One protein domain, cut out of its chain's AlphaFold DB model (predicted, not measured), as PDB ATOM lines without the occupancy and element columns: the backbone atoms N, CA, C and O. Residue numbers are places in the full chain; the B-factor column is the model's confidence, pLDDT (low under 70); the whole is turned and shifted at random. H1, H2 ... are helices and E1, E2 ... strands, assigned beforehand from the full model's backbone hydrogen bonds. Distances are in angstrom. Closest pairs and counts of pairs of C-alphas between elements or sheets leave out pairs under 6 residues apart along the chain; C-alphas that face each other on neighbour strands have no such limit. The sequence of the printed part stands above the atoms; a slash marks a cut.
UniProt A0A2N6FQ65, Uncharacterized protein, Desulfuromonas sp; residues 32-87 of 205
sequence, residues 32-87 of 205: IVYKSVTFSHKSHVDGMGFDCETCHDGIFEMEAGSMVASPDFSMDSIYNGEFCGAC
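AT A GLANCE: This is residues 32 to 87 of the 205 residues of an uncharacterized protein of Desulfuromonas sp (UniProt A0A2N6FQ65). The chain goes round in an open ring of short pieces: a small strand hairpin, E1 and E2, makes one side, H1 continues it at one end, a long unnamed stretch, residues 45 to 65, makes much of the opposite side, and H2, H3 and H4 follow on the way back. The printed part has 56 residues, with two named strands and then four short named helices; the sheet is E1 - E2, antiparallel. The class is mixed, helices and strands, with under half of the residues, 24, in named elements. The whole is compact, with a radius of gyration of the C-alphas of 11.3 A, and rounded, spanning 29 by 21 by 19 A.

HOW THE PARTS SIT: E1, residues 32 to 34, and E2, residues 37 to 40, form a hairpin, antiparallel at 172 degrees. N 32 and O 39 are 2.8 A apart and N 34 and O 37 2.9 A, within hydrogen-bond range. H1, residues 41 to 44, follows E2 with no residue between and touches no helix. H2, residues 66 to 69, touches no helix and is apart from E1, only just, at 8.1 A. H3, residues 75 to 79, and H4, residues 83 to 86, touch only at the corner by their link; their closest C-alphas, Ile 78 and Gly 85, are 4.4 A apart. In H3 the O i to N i+4 pair is within hydrogen-bond range; H1, H2 and H4 are too short for such a pair.

IN THESE COORDINATES: E1 begins at C-alpha 32 (72.305, 59.670, 75.274) and is 6.6 A long; E2 is 10.2 A. H1 and H2 each measure 5.2 A, H3 6.1 A and H4 5.7 A, ending at C-alpha 86 (88.934, 54.822, 80.420).

THE WHOLE: The C-alphas farthest apart, of Asp 46 and Pro 71, are 30.0 A apart. The printed part has no cut. The link from H1 to H2, 21 residues, is long. Mean pLDDT of the printed part is 90.5, and no printed residue is under 70.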
ATOM      1  N   ILE A  32      72.154  60.665  76.332       87.44
ATOM      2  CA  ILE A  32      72.305  59.670  75.274       87.44
ATOM      3  C   ILE A  32      71.700  58.360  75.765       87.44
ATOM      4  O   ILE A  32      72.099  57.827  76.798       87.44
ATOM      5  N   VAL A  33      70.780  57.797  74.983       87.19
ATOM      6  CA  VAL A  33      70.216  56.468  75.238       87.19
ATOM      7  C   VAL A  33      70.551  55.548  74.075       87.19
ATOM      8  O   VAL A  33      70.170  55.811  72.933       87.19
ATOM      9  N   TYR A  34      71.233  54.441  74.363       85.25
ATOM     10  CA  TYR A  34      71.539  53.398  73.389       85.25
ATOM     11  C   TYR A  34      71.186  52.016  73.938       85.25
ATOM     12  O   TYR A  34      71.755  51.553  74.921       85.25
ATOM     13  N   LYS A  35      70.256  51.321  73.272       84.81
ATOM     14  CA  LYS A  35      69.687  50.045  73.742       84.81
ATOM     15  C   LYS A  35      69.163  50.167  75.185       84.81
ATOM     16  O   LYS A  35      68.138  50.808  75.396       84.81
ATOM     17  N   SER A  36      69.822  49.525  76.149       85.38
ATOM     18  CA  SER A  36      69.508  49.604  77.580       85.38
ATOM     19  C   SER A  36      70.411  50.571  78.347       85.38
ATOM     20  O   SER A  36      70.195  50.739  79.540       85.38
ATOM     21  N   VAL A  37      71.403  51.180  77.691       90.25
ATOM     22  CA  VAL A  37      72.390  52.067  78.311       90.25
ATOM     23  C   VAL A  37      71.932  53.515  78.249       90.25
ATOM     24  O   VAL A  37      71.532  53.995  77.187       90.25
ATOM     25  N   THR A  38      72.049  54.218  79.371       91.50
ATOM     26  CA  THR A  38      71.846  55.667  79.467       91.50
ATOM     27  C   THR A  38      73.142  56.348  79.890       91.50
ATOM     28  O   THR A  38      73.752  55.952  80.881       91.50
ATOM     29  N   PHE A  39      73.544  57.390  79.169       92.94
ATOM     30  CA  PHE A  39      74.670  58.256  79.501       92.94
ATOM     31  C   PHE A  39      74.184  59.700  79.617       92.94
ATOM     32  O   PHE A  39      73.432  60.181  78.773       92.94
ATOM     33  N   SER A  40      74.631  60.410  80.651       92.94
ATOM     34  CA  SER A  40      74.251  61.801  80.886       92.94
ATOM     35  C   SER A  40      75.475  62.700  80.805       92.94
ATOM     36  O   SER A  40      76.349  62.626  81.668       92.94
ATOM     37  N   HIS A  41      75.529  63.605  79.825       93.00
ATOM     38  CA  HIS A  41      76.573  64.628  79.841       93.00
ATOM     39  C   HIS A  41      76.459  65.513  81.074       93.00
ATOM     40  O   HIS A  41      77.463  65.837  81.693       93.00
ATOM     41  N   LYS A  42      75.233  65.833  81.500       92.12
ATOM     42  CA  LYS A  42      74.990  66.626  82.702       92.12
ATOM     43  C   LYS A  42      75.681  66.045  83.939       92.12
ATOM     44  O   LYS A  42      76.240  66.799  84.727       92.12
ATOM     45  N   SER A  43      75.658  64.725  84.139       93.00
ATOM     46  CA  SER A  43      76.327  64.132  85.305       93.00
ATOM     47  C   SER A  43      77.850  64.239  85.228       93.00
ATOM     48  O   SER A  43      78.485  64.377  86.267       93.00
ATOM     49  N   HIS A  44      78.427  64.205  84.027       93.50
ATOM     50  CA  HIS A  44      79.876  64.227  83.818       93.50
ATOM     51  C   HIS A  44      80.431  65.660  83.728       93.50
ATOM     52  O   HIS A  44      81.398  65.994  84.407       93.50
ATOM     53  N   VAL A  45      79.787  66.538  82.963       92.94
ATOM     54  CA  VAL A  45      80.197  67.934  82.760       92.94
ATOM     55  C   VAL A  45      79.759  68.795  83.943       92.94
ATOM     56  O   VAL A  45      80.603  69.279  84.691       92.94
ATOM     57  N   ASP A  46      78.453  68.933  84.193       89.44
ATOM     58  CA  ASP A  46      77.972  69.789  85.291       89.44
ATOM     59  C   ASP A  46      78.221  69.154  86.666       89.44
ATOM     60  O   ASP A  46      78.486  69.850  87.647       89.44
ATOM     61  N   GLY A  47      78.057  67.832  86.756       88.44
ATOM     62  CA  GLY A  47      78.113  67.098  88.018       88.44
ATOM     63  C   GLY A  47      79.535  66.855  88.521       88.44
ATOM     64  O   GLY A  47      79.788  67.028  89.713       88.44
ATOM     65  N   MET A  48      80.454  66.466  87.632       88.88
ATOM     66  CA  MET A  48      81.845  66.144  87.988       88.88
ATOM     67  C   MET A  48      82.841  67.233  87.574       88.88
ATOM     68  O   MET A  48      83.959  67.244  88.087       88.88
ATOM     69  N   GLY A  49      82.441  68.178  86.718       91.12
ATOM     70  CA  GLY A  49      83.296  69.279  86.281       91.12
ATOM     71  C   GLY A  49      84.309  68.885  85.209       91.12
ATOM     72  O   GLY A  49      85.377  69.491  85.158       91.12
ATOM     73  N   PHE A  50      84.023  67.861  84.397       92.50
ATOM     74  CA  PHE A  50      84.890  67.506  83.275       92.50
ATOM     75  C   PHE A  50      84.742  68.491  82.115       92.50
ATOM     76  O   PHE A  50      83.629  68.835  81.716       92.50
ATOM     77  N   ASP A  51      85.881  68.892  81.552       92.94
ATOM     78  CA  ASP A  51      85.935  69.684  80.324       92.94
ATOM     79  C   ASP A  51      85.626  68.805  79.100       92.94
ATOM     80  O   ASP A  51      85.913  67.602  79.103       92.94
ATOM     81  N   CYS A  52      85.092  69.409  78.034       92.00
ATOM     82  CA  CYS A  52      84.666  68.707  76.815       92.00
ATOM     83  C   CYS A  52      85.818  67.900  76.195       92.00
ATOM     84  O   CYS A  52      85.634  66.766  75.754       92.00
ATOM     85  N   GLU A  53      87.023  68.469  76.228       93.50
ATOM     86  CA  GLU A  53      88.247  67.904  75.662       93.50
ATOM     87  C   GLU A  53      88.761  66.675  76.424       93.50
ATOM     88  O   GLU A  53      89.614  65.942  75.925       93.50
ATOM     89  N   THR A  54      88.243  66.429  77.633       93.81
ATOM     90  CA  THR A  54      88.553  65.218  78.408       93.81
ATOM     91  C   THR A  54      88.056  63.973  77.680       93.81
ATOM     92  O   THR A  54      88.693  62.922  77.725       93.81
ATOM     93  N   CYS A  55      86.918  64.099  76.997       93.56
ATOM     94  CA  CYS A  55      86.274  63.014  76.271       93.56
ATOM     95  C   CYS A  55      86.444  63.169  74.756       93.56
ATOM     96  O   CYS A  55      86.667  62.170  74.072       93.56
ATOM     97  N   HIS A  56      86.372  64.401  74.246       92.81
ATOM     98  CA  HIS A  56      86.334  64.693  72.817       92.81
ATOM     99  C   HIS A  56      87.640  65.297  72.274       92.81
ATOM    100  O   HIS A  56      88.239  66.170  72.885       92.81
ATOM    101  N   ASP A  57      88.136  64.900  71.106       86.19
ATOM    102  CA  ASP A  57      87.736  63.732  70.303       86.19
ATOM    103  C   ASP A  57      88.572  62.485  70.676       86.19
ATOM    104  O   ASP A  57      88.771  61.581  69.875       86.19
ATOM    105  N   GLY A  58      89.147  62.460  71.886       87.44
ATOM    106  CA  GLY A  58      90.104  61.431  72.303       87.44
ATOM    107  C   GLY A  58      89.479  60.062  72.591       87.44
ATOM    108  O   GLY A  58      89.986  59.051  72.115       87.44
ATOM    109  N   ILE A  59      88.411  60.027  73.391       92.56
ATOM    110  CA  ILE A  59      87.707  58.795  73.793       92.56
ATOM    111  C   ILE A  59      86.445  58.607  72.946       92.56
ATOM    112  O   ILE A  59      86.114  57.491  72.551       92.56
ATOM    113  N   PHE A  60      85.743  59.703  72.662       93.25
ATOM    114  CA  PHE A  60      84.521  59.714  71.872       93.25
ATOM    115  C   PHE A  60      84.607  60.805  70.811       93.25
ATOM    116  O   PHE A  60      85.045  61.913  71.096       93.25
ATOM    117  N   GLU A  61      84.129  60.526  69.604       90.88
ATOM    118  CA  GLU A  61      83.965  61.550  68.571       90.88
ATOM    119  C   GLU A  61      82.690  62.360  68.851       90.88
ATOM    120  O   GLU A  61      81.674  61.802  69.276       90.88
ATOM    121  N   MET A  62      82.698  63.664  68.567       88.69
ATOM    122  CA  MET A  62      81.492  64.503  68.694       88.69
ATOM    123  C   MET A  62      80.366  64.140  67.704       88.69
ATOM    124  O   MET A  62      79.229  64.595  67.856       88.69
ATOM    125  N   GLU A  63      80.641  63.331  66.675       87.19
ATOM    126  CA  GLU A  63      79.613  62.867  65.742       87.19
ATOM    127  C   GLU A  63      78.634  61.905  66.435       87.19
ATOM    128  O   GLU A  63      79.008  60.833  66.920       87.19
ATOM    129  N   ALA A  64      77.349  62.267  66.449       82.50
ATOM    130  CA  ALA A  64      76.304  61.460  67.065       82.50
ATOM    131  C   ALA A  64      76.232  60.058  66.438       82.50
ATOM    132  O   ALA A  64      76.015  59.898  65.238       82.50
ATOM    133  N   GLY A  65      76.363  59.030  67.275       82.12
ATOM    134  CA  GLY A  65      76.306  57.632  66.847       82.12
ATOM    135  C   GLY A  65      77.632  57.047  66.343       82.12
ATOM    136  O   GLY A  65      77.676  55.855  66.053       82.12
ATOM    137  N   SER A  66      78.715  57.828  66.301       87.19
ATOM    138  CA  SER A  66      80.068  57.352  65.959       87.19
ATOM    139  C   SER A  66      80.526  56.184  66.843       87.19
ATOM    140  O   SER A  66      80.943  55.144  66.336       87.19
ATOM    141  N   MET A  67      80.350  56.313  68.163       87.56
ATOM    142  CA  MET A  67      80.694  55.288  69.152       87.56
ATOM    143  C   MET A  67      79.996  53.956  68.856       87.56
ATOM    144  O   MET A  67      80.640  52.916  68.826       87.56
ATOM    145  N   VAL A  68      78.684  53.974  68.595       82.62
ATOM    146  CA  VAL A  68      77.904  52.739  68.378       82.62
ATOM    147  C   VAL A  68      78.133  52.120  66.999       82.62
ATOM    148  O   VAL A  68      77.776  50.964  66.787       82.62
ATOM    149  N   ALA A  69      78.702  52.882  66.063       85.88
ATOM    150  CA  ALA A  69      79.148  52.379  64.771       85.88
ATOM    151  C   ALA A  69      80.539  51.728  64.846       85.88
ATOM    152  O   ALA A  69      80.912  51.003  63.918       85.88
ATOM    153  N   SER A  70      81.296  51.960  65.926       87.38
ATOM    154  CA  SER A  70      82.586  51.309  66.128       87.38
ATOM    155  C   SER A  70      82.392  49.809  66.379       87.38
ATOM    156  O   SER A  70      81.639  49.437  67.283       87.38
ATOM    157  N   PRO A  71      83.074  48.928  65.623       87.06
ATOM    158  CA  PRO A  71      83.036  47.490  65.875       87.06
ATOM    159  C   PRO A  71      83.691  47.111  67.210       87.06
ATOM    160  O   PRO A  71      83.409  46.035  67.734       87.06
ATOM    161  N   ASP A  72      84.528  47.993  67.759       89.25
ATOM    162  CA  ASP A  72      85.246  47.774  69.012       89.25
ATOM    163  C   ASP A  72      84.384  48.143  70.230       89.25
ATOM    164  O   ASP A  72      84.702  47.774  71.358       89.25
ATOM    165  N   PHE A  73      83.249  48.832  70.041       91.38
ATOM    166  CA  PHE A  73      82.384  49.209  71.158       91.38
ATOM    167  C   PHE A  73      81.666  47.987  71.753       91.38
ATOM    168  O   PHE A  73      80.609  47.548  71.289       91.38
ATOM    169  N   SER A  74      82.258  47.440  72.813       89.69
ATOM    170  CA  SER A  74      81.809  46.245  73.526       89.69
ATOM    171  C   SER A  74      82.138  46.335  75.018       89.69
ATOM    172  O   SER A  74      83.022  47.092  75.420       89.69
ATOM    173  N   MET A  75      81.455  45.537  75.849       89.69
ATOM    174  CA  MET A  75      81.815  45.438  77.270       89.69
ATOM    175  C   MET A  75      83.229  44.886  77.463       89.69
ATOM    176  O   MET A  75      83.921  45.341  78.363       89.69
ATOM    177  N   ASP A  76      83.691  43.988  76.587       89.62
ATOM    178  CA  ASP A  76      85.059  43.464  76.645       89.62
ATOM    179  C   ASP A  76      86.091  44.588  76.458       89.62
ATOM    180  O   ASP A  76      87.041  44.694  77.228       89.62
ATOM    181  N   SER A  77      85.885  45.474  75.481       93.25
ATOM    182  CA  SER A  77      86.716  46.673  75.294       93.25
ATOM    183  C   SER A  77      86.631  47.636  76.478       93.25
ATOM    184  O   SER A  77      87.654  48.149  76.931       93.25
ATOM    185  N   ILE A  78      85.436  47.829  77.045       94.06
ATOM    186  CA  ILE A  78      85.240  48.650  78.248       94.06
ATOM    187  C   ILE A  78      86.017  48.076  79.440       94.06
ATOM    188  O   ILE A  78      86.728  48.812  80.117       94.06
ATOM    189  N   TYR A  79      85.980  46.764  79.669       91.19
ATOM    190  CA  TYR A  79      86.776  46.125  80.721       91.19
ATOM    191  C   TYR A  79      88.287  46.240  80.483       91.19
ATOM    192  O   TYR A  79      89.063  46.232  81.436       91.19
ATOM    193  N   ASN A  80      88.713  46.402  79.229       93.12
ATOM    194  CA  ASN A  80      90.107  46.641  78.855       93.12
ATOM    195  C   ASN A  80      90.522  48.125  78.910       93.12
ATOM    196  O   ASN A  80      91.637  48.459  78.507       93.12
ATOM    197  N   GLY A  81      89.667  49.011  79.432       94.69
ATOM    198  CA  GLY A  81      89.979  50.427  79.631       94.69
ATOM    199  C   GLY A  81      89.659  51.328  78.436       94.69
ATOM    200  O   GLY A  81      90.095  52.478  78.405       94.69
ATOM    201  N   GLU A  82      88.911  50.839  77.446       95.00
ATOM    202  CA  GLU A  82      88.456  51.640  76.305       95.00
ATOM    203  C   GLU A  82      87.074  52.263  76.578       95.00
ATOM    204  O   GLU A  82      86.309  51.795  77.424       95.00
ATOM    205  N   PHE A  83      86.719  53.323  75.843       95.19
ATOM    206  CA  PHE A  83      85.427  54.015  75.966       95.19
ATOM    207  C   PHE A  83      85.102  54.405  77.422       95.19
ATOM    208  O   PHE A  83      85.860  55.132  78.059       95.19
ATOM    209  N   CYS A  84      83.989  53.906  77.972       95.31
ATOM    210  CA  CYS A  84      83.573  54.131  79.356       95.31
ATOM    211  C   CYS A  84      84.640  53.665  80.362       95.31
ATOM    212  O   CYS A  84      84.821  54.282  81.410       95.31
ATOM    213  N   GLY A  85      85.368  52.598  80.021       95.75
ATOM    214  CA  GLY A  85      86.393  51.983  80.856       95.75
ATOM    215  C   GLY A  85      87.637  52.837  81.056       95.75
ATOM    216  O   GLY A  85      88.386  52.591  81.993       95.75
ATOM    217  N   ALA A  86      87.836  53.874  80.238       96.12
ATOM    218  CA  ALA A  86      88.934  54.822  80.420       96.12
ATOM    219  C   ALA A  86      88.846  55.573  81.764       96.12
ATOM    220  O   ALA A  86      89.858  56.065  82.264       96.12
ATOM    221  N   CYS A  87      87.641  55.656  82.343       96.50
ATOM    222  CA  CYS A  87      87.392  56.258  83.653       96.50
ATOM    223  C   CYS A  87      86.668  55.307  84.619       96.50
ATOM    224  O   CYS A  87      86.925  55.349  85.818       96.50
TER     225      CYS A  87